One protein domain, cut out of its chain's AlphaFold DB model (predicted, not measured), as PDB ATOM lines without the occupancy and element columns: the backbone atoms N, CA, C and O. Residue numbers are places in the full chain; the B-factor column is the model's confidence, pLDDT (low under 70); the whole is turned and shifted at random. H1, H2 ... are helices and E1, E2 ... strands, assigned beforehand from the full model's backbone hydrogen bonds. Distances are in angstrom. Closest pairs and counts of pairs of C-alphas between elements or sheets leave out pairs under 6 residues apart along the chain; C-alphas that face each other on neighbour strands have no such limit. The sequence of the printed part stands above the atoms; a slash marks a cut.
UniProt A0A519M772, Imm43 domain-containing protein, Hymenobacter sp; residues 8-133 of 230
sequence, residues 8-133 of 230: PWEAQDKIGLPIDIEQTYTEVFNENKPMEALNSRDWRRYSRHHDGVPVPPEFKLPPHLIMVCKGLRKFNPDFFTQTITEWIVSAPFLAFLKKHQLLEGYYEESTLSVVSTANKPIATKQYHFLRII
ATOM      1  N   PRO A   8      13.088 -18.451 -24.373       86.56
ATOM      2  CA  PRO A   8      13.944 -18.723 -23.230       86.56
ATOM      3  C   PRO A   8      14.590 -20.104 -23.295       86.56
ATOM      4  O   PRO A   8      14.064 -21.039 -23.912       86.56
ATOM      5  N   TRP A   9      15.747 -20.238 -22.646       79.50
ATOM      6  CA  TRP A   9      16.473 -21.507 -22.602       79.50
ATOM      7  C   TRP A   9      15.698 -22.603 -21.868       79.50
ATOM      8  O   TRP A   9      15.649 -23.748 -22.323       79.50
ATOM      9  N   GLU A  10      15.091 -22.239 -20.739       84.12
ATOM     10  CA  GLU A  10      14.378 -23.154 -19.857       84.12
ATOM     11  C   GLU A  10      12.880 -22.875 -19.883       84.12
ATOM     12  O   GLU A  10      12.435 -21.727 -19.816       84.12
ATOM     13  N   ALA A  11      12.099 -23.951 -19.946       83.69
ATOM     14  CA  ALA A  11      10.656 -23.873 -19.810       83.69
ATOM     15  C   ALA A  11      10.279 -23.407 -18.402       83.69
ATOM     16  O   ALA A  11      10.755 -23.951 -17.404       83.69
ATOM     17  N   GLN A  12       9.363 -22.446 -18.314       88.31
ATOM     18  CA  GLN A  12       8.798 -21.992 -17.044       88.31
ATOM     19  C   GLN A  12       7.308 -22.351 -16.990       88.31
ATOM     20  O   GLN A  12       6.436 -21.523 -16.708       88.31
ATOM     21  N   ASP A  13       7.006 -23.626 -17.248       84.00
ATOM     22  CA  ASP A  13       5.644 -24.171 -17.354       84.00
ATOM     23  C   ASP A  13       4.779 -23.850 -16.131       84.00
ATOM     24  O   ASP A  13       3.583 -23.582 -16.252       84.00
ATOM     25  N   LYS A  14       5.392 -23.809 -14.939       84.69
ATOM     26  CA  LYS A  14       4.710 -23.479 -13.676       84.69
ATOM     27  C   LYS A  14       4.049 -22.102 -13.701       84.69
ATOM     28  O   LYS A  14       2.999 -21.927 -13.088       84.69
ATOM     29  N   ILE A  15       4.647 -21.135 -14.398       90.19
ATOM     30  CA  ILE A  15       4.094 -19.784 -14.542       90.19
ATOM     31  C   ILE A  15       3.400 -19.571 -15.894       90.19
ATOM     32  O   ILE A  15       2.827 -18.505 -16.122       90.19
ATOM     33  N   GLY A  16       3.364 -20.606 -16.737       91.69
ATOM     34  CA  GLY A  16       2.710 -20.605 -18.039       91.69
ATOM     35  C   GLY A  16       3.562 -20.033 -19.167       91.69
ATOM     36  O   GLY A  16       2.991 -19.458 -20.089       91.69
ATOM     37  N   LEU A  17       4.891 -20.174 -19.100       92.69
ATOM     38  CA  LEU A  17       5.814 -19.838 -20.195       92.69
ATOM     39  C   LEU A  17       6.480 -21.115 -20.744       92.69
ATOM     40  O   LEU A  17       7.648 -21.381 -20.446       92.69
ATOM     41  N   PRO A  18       5.730 -21.944 -21.484       91.31
ATOM     42  CA  PRO A  18       6.284 -23.130 -22.120       91.31
ATOM     43  C   PRO A  18       7.190 -22.763 -23.302       91.31
ATOM     44  O   PRO A  18       6.978 -21.754 -23.974       91.31
ATOM     45  N   ILE A  19       8.180 -23.613 -23.580       88.00
ATOM     46  CA  ILE A  19       9.056 -23.506 -24.770       88.00
ATOM     47  C   ILE A  19       8.549 -24.324 -25.963       88.00
ATOM     48  O   ILE A  19       8.998 -24.109 -27.092       88.00
ATOM     49  N   ASP A  20       7.675 -25.289 -25.682       88.25
ATOM     50  CA  ASP A  20       7.002 -26.168 -26.629       88.25
ATOM     51  C   ASP A  20       5.696 -26.654 -25.992       88.25
ATOM     52  O   ASP A  20       5.590 -26.767 -24.768       88.25
ATOM     53  N   ILE A  21       4.687 -26.897 -26.816       92.62
ATOM     54  CA  ILE A  21       3.352 -27.292 -26.383       92.62
ATOM     55  C   ILE A  21       2.817 -28.303 -27.413       92.62
ATOM     56  O   ILE A  21       3.026 -28.181 -28.622       92.62
ATOM     57  N   GLU A  22       2.102 -29.324 -26.940       95.31
ATOM     58  CA  GLU A  22       1.277 -30.162 -27.812       95.31
ATOM     59  C   GLU A  22      -0.088 -29.474 -27.990       95.31
ATOM     60  O   GLU A  22      -0.898 -29.444 -27.058       95.31
ATOM     61  N   GLN A  23      -0.348 -28.905 -29.174       96.12
ATOM     62  CA  GLN A  23      -1.588 -28.172 -29.471       96.12
ATOM     63  C   GLN A  23      -2.212 -28.514 -30.821       96.12
ATOM     64  O   GLN A  23      -1.552 -28.995 -31.743       96.12
ATOM     65  N   THR A  24      -3.479 -28.126 -30.966       96.88
ATOM     66  CA  THR A  24      -4.115 -27.896 -32.262       96.88
ATOM     67  C   THR A  24      -4.887 -26.575 -32.268       96.88
ATOM     68  O   THR A  24      -5.432 -26.158 -31.253       96.88
ATOM     69  N   TYR A  25      -4.955 -25.928 -33.425       97.06
ATOM     70  CA  TYR A  25      -5.837 -24.802 -33.729       97.06
ATOM     71  C   TYR A  25      -7.091 -25.268 -34.474       97.06
ATOM     72  O   TYR A  25      -6.987 -25.981 -35.476       97.06
ATOM     73  N   THR A  26      -8.256 -24.839 -34.019       97.62
ATOM     74  CA  THR A  26      -9.550 -25.217 -34.589       97.62
ATOM     75  C   THR A  26     -10.501 -24.025 -34.600       97.62
ATOM     76  O   THR A  26     -10.357 -23.123 -33.778       97.62
ATOM     77  N   GLU A  27     -11.480 -24.002 -35.500       97.50
ATOM     78  CA  GLU A  27     -12.559 -23.002 -35.470       97.50
ATOM     79  C   GLU A  27     -13.649 -23.390 -34.459       97.50
ATOM     80  O   GLU A  27     -14.275 -22.526 -33.846       97.50
ATOM     81  N   VAL A  28     -13.848 -24.698 -34.255       97.12
ATOM     82  CA  VAL A  28     -14.849 -25.261 -33.340       97.12
ATOM     83  C   VAL A  28     -14.206 -26.310 -32.437       97.12
ATOM     84  O   VAL A  28     -13.433 -27.153 -32.898       97.12
ATOM     85  N   PHE A  29     -14.522 -26.281 -31.142       97.56
ATOM     86  CA  PHE A  29     -14.026 -27.278 -30.196       97.56
ATOM     87  C   PHE A  29     -14.707 -28.639 -30.417       97.56
ATOM     88  O   PHE A  29     -15.934 -28.729 -30.432       97.56
ATOM     89  N   ASN A  30     -13.917 -29.705 -30.558       97.44
ATOM     90  CA  ASN A  30     -14.418 -31.068 -30.719       97.44
ATOM     91  C   ASN A  30     -14.440 -31.800 -29.367       97.44
ATOM     92  O   ASN A  30     -13.413 -32.300 -28.917       97.44
ATOM     93  N   GLU A  31     -15.609 -31.902 -28.731       96.19
ATOM     94  CA  GLU A  31     -15.742 -32.531 -27.404       96.19
ATOM     95  C   GLU A  31     -15.332 -34.008 -27.376       96.19
ATOM     96  O   GLU A  31     -14.769 -34.478 -26.387       96.19
ATOM     97  N   ASN A  32     -15.558 -34.735 -28.472       96.69
ATOM     98  CA  ASN A  32     -15.251 -36.162 -28.555       96.69
ATOM     99  C   ASN A  32     -13.764 -36.420 -28.816       96.69
ATOM    100  O   ASN A  32     -13.208 -37.420 -28.361       96.69
ATOM    101  N   LYS A  33     -13.115 -35.528 -29.571       97.44
ATOM    102  CA  LYS A  33     -11.695 -35.609 -29.921       97.44
ATOM    103  C   LYS A  33     -11.054 -34.217 -29.875       97.44
ATOM    104  O   LYS A  33     -10.814 -33.627 -30.925       97.44
ATOM    105  N   PRO A  34     -10.711 -33.702 -28.681       97.00
ATOM    106  CA  PRO A  34     -10.268 -32.313 -28.499       97.00
ATOM    107  C   PRO A  34      -9.055 -31.885 -29.332       97.00
ATOM    108  O   PRO A  34      -8.889 -30.704 -29.618       97.00
ATOM    109  N   MET A  35      -8.203 -32.836 -29.727       97.62
ATOM    110  CA  MET A  35      -7.013 -32.576 -30.546       97.62
ATOM    111  C   MET A  35      -7.266 -32.702 -32.062       97.62
ATOM    112  O   MET A  35      -6.357 -32.449 -32.852       97.62
ATOM    113  N   GLU A  36      -8.474 -33.081 -32.491       97.19
ATOM    114  CA  GLU A  36      -8.876 -33.120 -33.902       97.19
ATOM    115  C   GLU A  36      -9.452 -31.756 -34.307       97.19
ATOM    116  O   GLU A  36     -10.461 -31.309 -33.759       97.19
ATOM    117  N   ALA A  37      -8.797 -31.083 -35.256       95.75
ATOM    118  CA  ALA A  37      -9.232 -29.771 -35.722       95.75
ATOM    119  C   ALA A  37     -10.471 -29.875 -36.621       95.75
ATOM    120  O   ALA A  37     -10.505 -30.668 -37.559       95.75
ATOM    121  N   LEU A  38     -11.451 -29.014 -36.363       95.94
ATOM    122  CA  LEU A  38     -12.649 -28.811 -37.164       95.94
ATOM    123  C   LEU A  38     -12.560 -27.415 -37.787       95.94
ATOM    124  O   LEU A  38     -12.886 -26.415 -37.145       95.94
ATOM    125  N   ASN A  39     -12.077 -27.352 -39.026       94.12
ATOM    126  CA  ASN A  39     -11.906 -26.107 -39.772       94.12
ATOM    127  C   ASN A  39     -12.879 -26.079 -40.952       94.12
ATOM    128  O   ASN A  39     -13.053 -27.091 -41.632       94.12
ATOM    129  N   SER A  40     -13.500 -24.928 -41.205       89.44
ATOM    130  CA  SER A  40     -14.417 -24.760 -42.337       89.44
ATOM    131  C   SER A  40     -13.678 -24.537 -43.659       89.44
ATOM    132  O   SER A  40     -14.259 -24.708 -44.732       89.44
ATOM    133  N   ARG A  41     -12.398 -24.150 -43.585       88.12
ATOM    134  CA  ARG A  41     -11.524 -23.857 -44.726       88.12
ATOM    135  C   ARG A  41     -10.127 -24.435 -44.536       88.12
ATOM    136  O   ARG A  41      -9.680 -24.683 -43.418       88.12
ATOM    137  N   ASP A  42      -9.400 -24.536 -45.641       91.06
ATOM    138  CA  ASP A  42      -8.032 -25.055 -45.707       91.06
ATOM    139  C   ASP A  42      -6.966 -23.993 -45.384       91.06
ATOM    140  O   ASP A  42      -5.839 -24.058 -45.868       91.06
ATOM    141  N   TRP A  43      -7.272 -23.018 -44.522       94.19
ATOM    142  CA  TRP A  43      -6.369 -21.905 -44.207       94.19
ATOM    143  C   TRP A  43      -4.977 -22.349 -43.746       94.19
ATOM    144  O   TRP A  43      -4.007 -21.635 -43.975       94.19
ATOM    145  N   ARG A  44      -4.841 -23.525 -43.123       91.62
ATOM    146  CA  ARG A  44      -3.549 -24.097 -42.697       91.62
ATOM    147  C   ARG A  44      -2.635 -24.523 -43.845       91.62
ATOM    148  O   ARG A  44      -1.453 -24.744 -43.612       91.62
ATOM    149  N   ARG A  45      -3.177 -24.712 -45.048       93.06
ATOM    150  CA  ARG A  45      -2.412 -25.143 -46.226       93.06
ATOM    151  C   ARG A  45      -1.731 -23.991 -46.950       93.06
ATOM    152  O   ARG A  45      -0.916 -24.253 -47.825       93.06
ATOM    153  N   TYR A  46      -2.042 -22.757 -46.563       94.50
ATOM    154  CA  TYR A  46      -1.410 -21.576 -47.117       94.50
ATOM    155  C   TYR A  46       0.113 -21.642 -46.992       94.50
ATOM    156  O   TYR A  46       0.661 -21.809 -45.900       94.50
ATOM    157  N   SER A  47       0.793 -21.419 -48.106       91.12
ATOM    158  CA  SER A  47       2.226 -21.197 -48.171       91.12
ATOM    159  C   SER A  47       2.489 -19.946 -48.984       91.12
ATOM    160  O   SER A  47       2.240 -19.914 -50.186       91.12
ATOM    161  N   ARG A  48       3.096 -18.931 -48.364       90.12
ATOM    162  CA  ARG A  48       3.481 -17.694 -49.061       90.12
ATOM    163  C   ARG A  48       4.288 -17.952 -50.336       90.12
ATOM    164  O   ARG A  48       4.110 -17.243 -51.319       90.12
ATOM    165  N   HIS A  49       5.186 -18.938 -50.318       87.75
ATOM    166  CA  HIS A  49       6.048 -19.240 -51.464       87.75
ATOM    167  C   HIS A  49       5.280 -19.815 -52.660       87.75
ATOM    168  O   HIS A  49       5.761 -19.711 -53.783       87.75
ATOM    169  N   HIS A  50       4.124 -20.436 -52.418       91.75
ATOM    170  CA  HIS A  50       3.292 -21.050 -53.450       91.75
ATOM    171  C   HIS A  50       2.102 -20.157 -53.829       91.75
ATOM    172  O   HIS A  50       1.853 -19.929 -55.008       91.75
ATOM    173  N   ASP A  51       1.401 -19.626 -52.828       93.25
ATOM    174  CA  ASP A  51       0.117 -18.935 -52.983       93.25
ATOM    175  C   ASP A  51       0.260 -17.409 -53.098       93.25
ATOM    176  O   ASP A  51      -0.659 -16.729 -53.549       93.25
ATOM    177  N   GLY A  52       1.418 -16.859 -52.719       90.81
ATOM    178  CA  GLY A  52       1.720 -15.433 -52.831       90.81
ATOM    179  C   GLY A  52       0.991 -14.538 -51.823       90.81
ATOM    180  O   GLY A  52       0.383 -14.990 -50.857       90.81
ATOM    181  N   VAL A  53       1.107 -13.224 -52.039       90.81
ATOM    182  CA  VAL A  53       0.499 -12.166 -51.216       90.81
ATOM    183  C   VAL A  53      -0.199 -11.172 -52.158       90.81
ATOM    184  O   VAL A  53       0.442 -10.731 -53.113       90.81
ATOM    185  N   PRO A  54      -1.466 -10.775 -51.918       91.56
ATOM    186  CA  PRO A  54      -2.293 -11.053 -50.737       91.56
ATOM    187  C   PRO A  54      -2.778 -12.507 -50.645       91.56
ATOM    188  O   PRO A  54      -2.865 -13.200 -51.652       91.56
ATOM    189  N   VAL A  55      -3.127 -12.939 -49.429       94.25
ATOM    190  CA  VAL A  55      -3.606 -14.304 -49.159       94.25
ATOM    191  C   VAL A  55      -4.921 -14.581 -49.905       94.25
ATOM    192  O   VAL A  55      -5.874 -13.799 -49.753       94.25
ATOM    193  N   PRO A  56      -5.009 -15.683 -50.678       94.12
ATOM    194  CA  PRO A  56      -6.236 -16.065 -51.370       94.12
ATOM    195  C   PRO A  56      -7.431 -16.264 -50.414       94.12
ATOM    196  O   PRO A  56      -7.243 -16.739 -49.290       94.12
ATOM    197  N   PRO A  57      -8.674 -15.919 -50.811       92.56
ATOM    198  CA  PRO A  57      -9.862 -15.999 -49.949       92.56
ATOM    199  C   PRO A  57     -10.108 -17.358 -49.271       92.56
ATOM    200  O   PRO A  57     -10.586 -17.403 -48.133       92.56
ATOM    201  N   GLU A  58      -9.792 -18.453 -49.956       92.25
ATOM    202  CA  GLU A  58      -9.892 -19.840 -49.491       92.25
ATOM    203  C   GLU A  58      -8.899 -20.173 -48.370       92.25
ATOM    204  O   GLU A  58      -9.144 -21.079 -47.573       92.25
ATOM    205  N   PHE A  59      -7.816 -19.400 -48.277       95.88
ATOM    206  CA  PHE A  59      -6.720 -19.592 -47.336       95.88
ATOM    207  C   PHE A  59      -6.676 -18.563 -46.205       95.88
ATOM    208  O   PHE A  59      -5.874 -18.710 -45.273       95.88
ATOM    209  N   LYS A  60      -7.542 -17.547 -46.261       95.00
ATOM    210  CA  LYS A  60      -7.647 -16.520 -45.224       95.00
ATOM    211  C   LYS A  60      -7.902 -17.130 -43.858       95.00
ATOM    212  O   LYS A  60      -8.714 -18.049 -43.718       95.00
ATOM    213  N   LEU A  61      -7.246 -16.559 -42.851       96.06
ATOM    214  CA  LEU A  61      -7.537 -16.898 -41.466       96.06
ATOM    215  C   LEU A  61      -9.025 -16.659 -41.147       96.06
ATOM    216  O   LEU A  61      -9.601 -15.657 -41.590       96.06
ATOM    217  N   PRO A  62      -9.661 -17.554 -40.374       96.88
ATOM    218  CA  PRO A  62     -10.969 -17.271 -39.807       96.88
ATOM    219  C   PRO A  62     -10.853 -16.117 -38.792       96.88
ATOM    220  O   PRO A  62      -9.769 -15.850 -38.277       96.88
ATOM    221  N   PRO A  63     -11.955 -15.424 -38.464       97.25
ATOM    222  CA  PRO A  63     -11.923 -14.314 -37.502       97.25
ATOM    223  C   PRO A  63     -11.599 -14.758 -36.063       97.25
ATOM    224  O   PRO A  63     -11.162 -13.952 -35.231       97.25
ATOM    225  N   HIS A  64     -11.851 -16.032 -35.755       98.25
ATOM    226  CA  HIS A  64     -11.615 -16.630 -34.452       98.25
ATOM    227  C   HIS A  64     -11.019 -18.027 -34.589       98.25
ATOM    228  O   HIS A  64     -11.456 -18.824 -35.420       98.25
ATOM    229  N   LEU A  65     -10.071 -18.326 -33.707       98.31
ATOM    230  CA  LEU A  65      -9.461 -19.632 -33.535       98.31
ATOM    231  C   LEU A  65      -9.487 -20.038 -32.062       98.31
ATOM    232  O   LEU A  65      -9.439 -19.211 -31.152       98.31
ATOM    233  N   ILE A  66      -9.478 -21.344 -31.840       98.50
ATOM    234  CA  ILE A  66      -9.300 -21.981 -30.544       98.50
ATOM    235  C   ILE A  66      -7.998 -22.779 -30.607       98.50
ATOM    236  O   ILE A  66      -7.882 -23.719 -31.391       98.50
ATOM    237  N   MET A  67      -7.025 -22.421 -29.775       98.25
ATOM    238  CA  MET A  67      -5.855 -23.239 -29.482       98.25
ATOM    239  C   MET A  67      -6.212 -24.206 -28.351       98.25
ATOM    240  O   MET A  67      -6.409 -23.795 -27.206       98.25
ATOM    241  N   VAL A  68      -6.304 -25.493 -28.671       98.44
ATOM    242  CA  VAL A  68      -6.496 -26.567 -27.695       98.44
ATOM    243  C   VAL A  68      -5.132 -27.126 -27.317       98.44
ATOM    244  O   VAL A  68      -4.435 -27.680 -28.166       98.44
ATOM    245  N   CYS A  69      -4.763 -26.996 -26.048       97.62
ATOM    246  CA  CYS A  69      -3.480 -27.428 -25.505       97.62
ATOM    247  C   CYS A  69      -3.637 -28.702 -24.671       97.62
ATOM    248  O   CYS A  69      -4.518 -28.808 -23.807       97.62
ATOM    249  N   LYS A  70      -2.724 -29.653 -24.862       96.12
ATOM    250  CA  LYS A  70      -2.635 -30.881 -24.071       96.12
ATOM    251  C   LYS A  70      -1.509 -30.778 -23.047       96.12
ATOM    252  O   LYS A  70      -0.426 -30.285 -23.333       96.12
ATOM    253  N   GLY A  71      -1.786 -31.212 -21.817       92.62
ATOM    254  CA  GLY A  71      -0.806 -31.224 -20.722       92.62
ATOM    255  C   GLY A  71      -0.473 -29.855 -20.108       92.62
ATOM    256  O   GLY A  71       0.157 -29.808 -19.053       92.62
ATOM    257  N   LEU A  72      -0.940 -28.751 -20.697       93.88
ATOM    258  CA  LEU A  72      -0.672 -27.398 -20.213       93.88
ATOM    259  C   LEU A  72      -1.753 -26.918 -19.234       93.88
ATOM    260  O   LEU A  72      -2.947 -26.973 -19.522       93.88
ATOM    261  N   ARG A  73      -1.330 -26.410 -18.070       92.69
ATOM    262  CA  ARG A  73      -2.242 -25.876 -17.037       92.69
ATOM    263  C   ARG A  73      -2.485 -24.375 -17.147       92.69
ATOM    264  O   ARG A  73      -3.534 -23.904 -16.722       92.69
ATOM    265  N   LYS A  74      -1.502 -23.631 -17.654       96.00
ATOM    266  CA  LYS A  74      -1.527 -22.170 -17.740       96.00
ATOM    267  C   LYS A  74      -0.769 -21.708 -18.980       96.00
ATOM    268  O   LYS A  74       0.292 -22.250 -19.271       96.00
ATOM    269  N   PHE A  75      -1.285 -20.688 -19.657       96.94
ATOM    270  CA  PHE A  75      -0.643 -20.029 -20.793       96.94
ATOM    271  C   PHE A  75      -0.590 -18.512 -20.556       96.94
ATOM    272  O   PHE A  75      -1.625 -17.847 -20.460       96.94
ATOM    273  N   ASN A  76       0.616 -17.968 -20.391       96.69
ATOM    274  CA  ASN A  76       0.856 -16.575 -20.005       96.69
ATOM    275  C   ASN A  76       1.959 -15.798 -20.781       96.69
ATOM    276  O   ASN A  76       2.364 -14.744 -20.275       96.69
ATOM    277  N   PRO A  77       2.480 -16.238 -21.947       96.38
ATOM    278  CA  PRO A  77       3.451 -15.426 -22.680       96.38
ATOM    279  C   PRO A  77       2.802 -14.152 -23.244       96.38
ATOM    280  O   PRO A  77       1.587 -14.052 -23.359       96.38
ATOM    281  N   ASP A  78       3.599 -13.152 -23.594       97.81
ATOM    282  CA  ASP A  78       3.159 -12.029 -24.432       97.81
ATOM    283  C   ASP A  78       3.474 -12.270 -25.904       97.81
ATOM    284  O   ASP A  78       2.762 -11.780 -26.779       97.81
ATOM    285  N   PHE A  79       4.475 -13.105 -26.160       97.00
ATOM    286  CA  PHE A  79       4.855 -13.575 -27.476       97.00
ATOM    287  C   PHE A  79       5.282 -15.042 -27.403       97.00
ATOM    288  O   PHE A  79       6.064 -15.437 -26.538       97.00
ATOM    289  N   PHE A  80       4.752 -15.854 -28.312       95.75
ATOM    290  CA  PHE A  80       5.088 -17.264 -28.466       95.75
ATOM    291  C   PHE A  80       5.078 -17.624 -29.951       95.75
ATOM    292  O   PHE A  80       4.127 -17.303 -30.664       95.75
ATOM    293  N   THR A  81       6.120 -18.296 -30.432       92.94
ATOM    294  CA  THR A  81       6.229 -18.708 -31.836       92.94
ATOM    295  C   THR A  81       5.847 -20.173 -31.986       92.94
ATOM    296  O   THR A  81       6.443 -21.058 -31.377       92.94
ATOM    297  N   GLN A  82       4.832 -20.434 -32.803       86.38
ATOM    298  CA  GLN A  82       4.345 -21.784 -33.076       86.38
ATOM    299  C   GLN A  82       5.115 -22.434 -34.226       86.38
ATOM    300  O   GLN A  82       5.529 -23.590 -34.153       86.38
ATOM    301  N   THR A  83       5.260 -21.681 -35.310       89.62
ATOM    302  CA  THR A  83       6.069 -22.026 -36.476       89.62
ATOM    303  C   THR A  83       6.918 -20.815 -36.849       89.62
ATOM    304  O   THR A  83       6.923 -19.799 -36.149       89.62
ATOM    305  N   ILE A  84       7.648 -20.912 -37.957       89.75
ATOM    306  CA  ILE A  84       8.469 -19.814 -38.469       89.75
ATOM    307  C   ILE A  84       7.648 -18.551 -38.778       89.75
ATOM    308  O   ILE A  84       8.172 -17.452 -38.642       89.75
ATOM    309  N   THR A  85       6.368 -18.691 -39.138       92.25
ATOM    310  CA  THR A  85       5.491 -17.591 -39.578       92.25
ATOM    311  C   THR A  85       4.204 -17.475 -38.765       92.25
ATOM    312  O   THR A  85       3.358 -16.649 -39.092       92.25
ATOM    313  N   GLU A  86       4.020 -18.270 -37.714       95.06
ATOM    314  CA  GLU A  86       2.805 -18.239 -36.894       95.06
ATOM    315  C   GLU A  86       3.150 -17.845 -35.466       95.06
ATOM    316  O   GLU A  86       3.889 -18.544 -34.762       95.06
ATOM    317  N   TRP A  87       2.621 -16.701 -35.048       96.75
ATOM    318  CA  TRP A  87       2.867 -16.113 -33.741       96.75
ATOM    319  C   TRP A  87       1.580 -16.079 -32.934       96.75
ATOM    320  O   TRP A  87       0.512 -15.746 -33.440       96.75
ATOM    321  N   ILE A  88       1.696 -16.368 -31.648       98.00
ATOM    322  CA  ILE A  88       0.659 -16.116 -30.663       98.00
ATOM    323  C   ILE A  88       1.113 -14.921 -29.844       98.00
ATOM    324  O   ILE A  88       2.179 -14.952 -29.227       98.00
ATOM    325  N   VAL A  89       0.302 -13.870 -29.835       98.25
ATOM    326  CA  VAL A  89       0.602 -12.637 -29.110       98.25
ATOM    327  C   VAL A  89      -0.514 -12.300 -28.142       98.25
ATOM    328  O   VAL A  89      -1.693 -12.516 -28.434       98.25
ATOM    329  N   SER A  90      -0.157 -11.770 -26.978       98.56
ATOM    330  CA  SER A  90      -1.150 -11.216 -26.065       98.56
ATOM    331  C   SER A  90      -1.718  -9.911 -26.634       98.56
ATOM    332  O   SER A  90      -1.060  -9.204 -27.400       98.56
ATOM    333  N   ALA A  91      -2.941  -9.556 -26.242       98.50
ATOM    334  CA  ALA A  91      -3.540  -8.282 -26.632       98.50
ATOM    335  C   ALA A  91      -2.681  -7.054 -26.232       98.50
ATOM    336  O   ALA A  91      -2.534  -6.162 -27.069       98.50
ATOM    337  N   PRO A  92      -2.049  -6.991 -25.034       98.44
ATOM    338  CA  PRO A  92      -1.091  -5.932 -24.707       98.44
ATOM    339  C   PRO A  92       0.095  -5.842 -25.677       98.44
ATOM    340  O   PRO A  92       0.451  -4.743 -26.100       98.44
ATOM    341  N   PHE A  93       0.675  -6.980 -26.070       98.38
ATOM    342  CA  PHE A  93       1.788  -6.999 -27.019       98.38
ATOM    343  C   PHE A  93       1.344  -6.562 -28.417       98.38
ATOM    344  O   PHE A  93       1.993  -5.732 -29.046       98.38
ATOM    345  N   LEU A  94       0.186  -7.031 -28.888       98.31
ATOM    346  CA  LEU A  94      -0.378  -6.591 -30.165       98.31
ATOM    347  C   LEU A  94      -0.670  -5.084 -30.180       98.31
ATOM    348  O   LEU A  94      -0.403  -4.410 -31.175       98.31
ATOM    349  N   ALA A  95      -1.204  -4.543 -29.083       98.31
ATOM    350  CA  ALA A  95      -1.441  -3.111 -28.942       98.31
ATOM    351  C   ALA A  95      -0.130  -2.315 -28.990       98.31
ATOM    352  O   ALA A  95      -0.083  -1.267 -29.632       98.31
ATOM    353  N   PHE A  96       0.938  -2.831 -28.374       98.44
ATOM    354  CA  PHE A  96       2.277  -2.260 -28.480       98.44
ATOM    355  C   PHE A  96       2.773  -2.238 -29.933       98.44
ATOM    356  O   PHE A  96       3.170  -1.177 -30.414       98.44
ATOM    357  N   LEU A  97       2.672  -3.361 -30.658       98.06
ATOM    358  CA  LEU A  97       3.069  -3.432 -32.071       98.06
ATOM    359  C   LEU A  97       2.318  -2.392 -32.913       98.06
ATOM    360  O   LEU A  97       2.935  -1.619 -33.641       98.06
ATOM    361  N   LYS A  98       0.990  -2.314 -32.757       97.31
ATOM    362  CA  LYS A  98       0.134  -1.368 -33.494       97.31
ATOM    363  C   LYS A  98       0.441   0.093 -33.149       97.31
ATOM    364  O   LYS A  98       0.548   0.913 -34.055       97.31
ATOM    365  N   LYS A  99       0.619   0.424 -31.864       97.25
ATOM    366  CA  LYS A  99       0.952   1.784 -31.392       97.25
ATOM    367  C   LYS A  99       2.231   2.313 -32.045       97.25
ATOM    368  O   LYS A  99       2.301   3.493 -32.374       97.25
ATOM    369  N   HIS A 100       3.219   1.442 -32.221       96.75
ATOM    370  CA  HIS A 100       4.531   1.779 -32.773       96.75
ATOM    371  C   HIS A 100       4.663   1.497 -34.272       96.75
ATOM    372  O   HIS A 100       5.765   1.615 -34.802       96.75
ATOM    373  N   GLN A 101       3.564   1.135 -34.948       95.69
ATOM    374  CA  GLN A 101       3.536   0.778 -36.376       95.69
ATOM    375  C   GLN A 101       4.546  -0.330 -36.732       95.69
ATOM    376  O   GLN A 101       5.104  -0.385 -37.826       95.69
ATOM    377  N   LEU A 102       4.802  -1.238 -35.789       95.81
ATOM    378  CA  LEU A 102       5.717  -2.354 -35.983       95.81
ATOM    379  C   LEU A 102       5.001  -3.457 -36.759       95.81
ATOM    380  O   LEU A 102       3.933  -3.919 -36.348       95.81
ATOM    381  N   LEU A 103       5.620  -3.901 -37.857       91.69
ATOM    382  CA  LEU A 103       5.099  -4.963 -38.725       91.69
ATOM    383  C   LEU A 103       3.726  -4.621 -39.341       91.69
ATOM    384  O   LEU A 103       2.891  -5.501 -39.574       91.69
ATOM    385  N   GLU A 104       3.466  -3.338 -39.611       91.00
ATOM    386  CA  GLU A 104       2.216  -2.902 -40.233       91.00
ATOM    387  C   GLU A 104       2.032  -3.538 -41.622       91.00
ATOM    388  O   GLU A 104       2.862  -3.411 -42.521       91.00
ATOM    389  N   GLY A 105       0.934  -4.276 -41.799       92.94
ATOM    390  CA  GLY A 105       0.646  -4.985 -43.047       92.94
ATOM    391  C   GLY A 105       1.524  -6.217 -43.307       92.94
ATOM    392  O   GLY A 105       1.576  -6.671 -44.455       92.94
ATOM    393  N   TYR A 106       2.208  -6.750 -42.284       95.50
ATOM    394  CA  TYR A 106       3.025  -7.970 -42.382       95.50
ATOM    395  C   TYR A 106       2.248  -9.238 -42.078       95.50
ATOM    396  O   TYR A 106       2.765 -10.316 -42.361       95.50
ATOM    397  N   TYR A 107       1.056  -9.144 -41.490       96.31
ATOM    398  CA  TYR A 107       0.350 -10.308 -40.974       96.31
ATOM    399  C   TYR A 107      -1.157 -10.277 -41.231       96.31
ATOM    400  O   TYR A 107      -1.772  -9.216 -41.324       96.31
ATOM    401  N   GLU A 108      -1.743 -11.471 -41.313       96.56
ATOM    402  CA  GLU A 108      -3.163 -11.685 -41.036       96.56
ATOM    403  C   GLU A 108      -3.354 -11.942 -39.537       96.56
ATOM    404  O   GLU A 108      -2.463 -12.472 -38.870       96.56
ATOM    405  N   GLU A 109      -4.523 -11.592 -39.009       97.19
ATOM    406  CA  GLU A 109      -4.845 -11.692 -37.586       97.19
ATOM    407  C   GLU A 109      -6.133 -12.500 -37.384       97.19
ATOM    408  O   GLU A 109      -7.126 -12.284 -38.078       97.19
ATOM    409  N   SER A 110      -6.131 -13.382 -36.385       98.31
ATOM    410  CA  SER A 110      -7.328 -14.001 -35.813       98.31
ATOM    411  C   SER A 110      -7.331 -13.799 -34.305       98.31
ATOM    412  O   SER A 110      -6.300 -13.951 -33.648       98.31
ATOM    413  N   THR A 111      -8.499 -13.545 -33.718       98.56
ATOM    414  CA  THR A 111      -8.639 -13.661 -32.257       98.56
ATOM    415  C   THR A 111      -8.421 -15.114 -31.828       98.56
ATOM    416  O   THR A 111      -8.707 -16.032 -32.601       98.56
ATOM    417  N   LEU A 112      -7.893 -15.338 -30.622       98.69
ATOM    418  CA  LEU A 112      -7.495 -16.668 -30.162       98.69
ATOM    419  C   LEU A 112      -7.983 -16.955 -28.737       98.69
ATOM    420  O   LEU A 112      -7.594 -16.285 -27.779       98.69
ATOM    421  N   SER A 113      -8.785 -18.008 -28.596       98.44
ATOM    422  CA  SER A 113      -9.074 -18.642 -27.307       98.44
ATOM    423  C   SER A 113      -8.027 -19.712 -27.016       98.44
ATOM    424  O   SER A 113      -7.721 -20.514 -27.891       98.44
ATOM    425  N   VAL A 114      -7.510 -19.776 -25.788       98.44
ATOM    426  CA  VAL A 114      -6.553 -20.819 -25.378       98.44
ATOM    427  C   VAL A 114      -7.181 -21.683 -24.293       98.44
ATOM    428  O   VAL A 114      -7.452 -21.217 -23.179       98.44
ATOM    429  N   VAL A 115      -7.421 -22.950 -24.620       98.56
ATOM    430  CA  VAL A 115      -8.157 -23.894 -23.777       98.56
ATOM    431  C   VAL A 115      -7.392 -25.202 -23.606       98.56
ATOM    432  O   VAL A 115      -6.551 -25.578 -24.413       98.56
ATOM    433  N   SER A 116      -7.698 -25.921 -22.535       98.12
ATOM    434  CA  SER A 116      -7.276 -27.310 -22.340       98.12
ATOM    435  C   SER A 116      -8.122 -28.287 -23.168       98.12
ATOM    436  O   SER A 116      -9.192 -27.939 -23.668       98.12
ATOM    437  N   THR A 117      -7.720 -29.559 -23.208       98.06
ATOM    438  CA  THR A 117      -8.519 -30.654 -23.797       98.06
ATOM    439  C   THR A 117      -9.876 -30.887 -23.119       98.06
ATOM    440  O   THR A 117     -10.700 -31.611 -23.660       98.06
ATOM    441  N   ALA A 118     -10.135 -30.280 -21.958       97.56
ATOM    442  CA  ALA A 118     -11.441 -30.285 -21.293       97.56
ATOM    443  C   ALA A 118     -12.278 -29.027 -21.609       97.56
ATOM    444  O   ALA A 118     -13.197 -28.704 -20.861       97.56
ATOM    445  N   ASN A 119     -11.904 -28.275 -22.651       97.44
ATOM    446  CA  ASN A 119     -12.481 -26.982 -23.031       97.44
ATOM    447  C   ASN A 119     -12.454 -25.918 -21.917       97.44
ATOM    448  O   ASN A 119     -13.264 -24.996 -21.886       97.44
ATOM    449  N   LYS A 120     -11.537 -26.050 -20.951       97.94
ATOM    450  CA  LYS A 120     -11.371 -25.049 -19.890       97.94
ATOM    451  C   LYS A 120     -10.355 -24.001 -20.332       97.94
ATOM    452  O   LYS A 120      -9.259 -24.422 -20.714       97.94
ATOM    453  N   PRO A 121     -10.657 -22.695 -20.238       97.88
ATOM    454  CA  PRO A 121      -9.678 -21.639 -20.472       97.88
ATOM    455  C   PRO A 121      -8.447 -21.819 -19.581       97.88
ATOM    456  O   PRO A 121      -8.576 -22.060 -18.381       97.88
ATOM    457  N   ILE A 122      -7.257 -21.700 -20.170       97.38
ATOM    458  CA  ILE A 122      -5.968 -21.778 -19.449       97.38
ATOM    459  C   ILE A 122      -5.149 -20.486 -19.560       97.38
ATOM    460  O   ILE A 122      -4.058 -20.380 -18.999       97.38
ATOM    461  N   ALA A 123      -5.679 -19.499 -20.275       96.88
ATOM    462  CA  ALA A 123      -5.126 -18.164 -20.424       96.88
ATOM    463  C   ALA A 123      -5.916 -17.154 -19.584       96.88
ATOM    464  O   ALA A 123      -7.143 -17.208 -19.529       96.88
ATOM    465  N   THR A 124      -5.213 -16.203 -18.970       91.50
ATOM    466  CA  THR A 124      -5.829 -15.039 -18.303       91.50
ATOM    467  C   THR A 124      -5.834 -13.787 -19.181       91.50
ATOM    468  O   THR A 124      -6.558 -12.842 -18.889       91.50
ATOM    469  N   LYS A 125      -5.012 -13.766 -20.237       96.00
ATOM    470  CA  LYS A 125      -4.940 -12.687 -21.230       96.00
ATOM    471  C   LYS A 125      -5.786 -13.056 -22.453       96.00
ATOM    472  O   LYS A 125      -5.942 -14.238 -22.758       96.00
ATOM    473  N   GLN A 126      -6.282 -12.053 -23.173       97.56
ATOM    474  CA  GLN A 126      -6.773 -12.247 -24.537       97.56
ATOM    475  C   GLN A 126      -5.577 -12.423 -25.477       97.56
ATOM    476  O   GLN A 126      -4.585 -11.703 -25.343       97.56
ATOM    477  N   TYR A 127      -5.680 -13.364 -26.414       98.69
ATOM    478  CA  TYR A 127      -4.627 -13.659 -27.377       98.69
ATOM    479  C   TYR A 127      -5.104 -13.475 -28.810       98.69
ATOM    480  O   TYR A 127      -6.299 -13.517 -29.111       98.69
ATOM    481  N   HIS A 128      -4.128 -13.289 -29.688       98.69
ATOM    482  CA  HIS A 128      -4.299 -13.219 -31.124       98.69
ATOM    483  C   HIS A 128      -3.301 -14.164 -31.779       98.69
ATOM    484  O   HIS A 128      -2.150 -14.275 -31.353       98.69
ATOM    485  N   PHE A 129      -3.764 -14.844 -32.815       98.38
ATOM    486  CA  PHE A 129      -2.930 -15.601 -33.723       98.38
ATOM    487  C   PHE A 129      -2.578 -14.693 -34.898       98.38
ATOM    488  O   PHE A 129      -3.473 -14.207 -35.593       98.38
ATOM    489  N   LEU A 130      -1.288 -14.458 -35.109       97.94
ATOM    490  CA  LEU A 130      -0.770 -13.717 -36.248       97.94
ATOM    491  C   LEU A 130      -0.118 -14.696 -37.218       97.94
ATOM    492  O   LEU A 130       0.767 -15.463 -36.834       97.94
ATOM    493  N   ARG A 131      -0.510 -14.627 -38.486       96.62
ATOM    494  CA  ARG A 131       0.208 -15.291 -39.572       96.62
ATOM    495  C   ARG A 131       1.014 -14.263 -40.335       96.62
ATOM    496  O   ARG A 131       0.442 -13.425 -41.025       96.62
ATOM    497  N   ILE A 132       2.331 -14.366 -40.255       95.81
ATOM    498  CA  ILE A 132       3.265 -13.508 -40.969       95.81
ATOM    499  C   ILE A 132       3.270 -13.871 -42.461       95.81
ATOM    500  O   ILE A 132       3.540 -15.005 -42.853       95.81
ATOM    501  N   ILE A 133       2.970 -12.883 -43.299       95.56
ATOM    502  CA  ILE A 133       2.864 -12.981 -44.759       95.56
ATOM    503  C   ILE A 133       3.930 -12.152 -45.488       95.56
ATOM    504  O   ILE A 133       4.117 -12.334 -46.685       95.56
TER     505      ILE A 133
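This is residues 8 to 133 of the 230 residues of the protein "Imm43 domain-containing protein" of Hymenobacter sp (UniProt A0A519M772). With little regular structure, this is one six-stranded sheet curled like part of a barrel; H2 stands up over E4, and long loops, residues 27 to 47 and 52 to 63, lead out to small H1 and back. The 126 printed residues hold, in order, E1 H1 E2 E3 E4 H2 E5 E6, 49 residues in named elements, class mixed. The mixed sheet runs E1 E2 E5 E6 E4 E3. The whole is compact, radius of gyration of the C-alphas 14.6 A, spanning 39 by 37 by 23 A.

E1, residues 22 to 26, begins at C-alpha 22 (1.277, -30.162, -27.812). Then come H1, 48 to 51; E2, 64 to 70, 19.8 A long; E3, 79 to 81; E4, 86 to 90; H2, 91 to 99, 12.0 A; E5, 107 to 116, 26.4 A, which bends by 54 degrees at residue 111; and E6, 127 to 132, ending at C-alpha 132 (3.265, -13.508, -40.969).

E2 and E5 are parallel, with N 67 and O 113 2.8 A apart. E5 and E6 form an antiparallel hairpin, with N 110 and O 129 2.9 A apart. E4, H2 and E5 make a split strand-helix-strand unit, E6 between its strands, with a right-handed crossover. H2, every O i to N i+4 pair within hydrogen-bond range, has a height over the sheet of 9.3 A. H1, too short for such a pair, is not on the sheet.

The C-alphas farthest apart, Asn 32 and His 100, are 43.0 A apart. The printed part has no cut; the links E1 to H1 and H1 to E2 are long. No printed residue is under 70 in pLDDT.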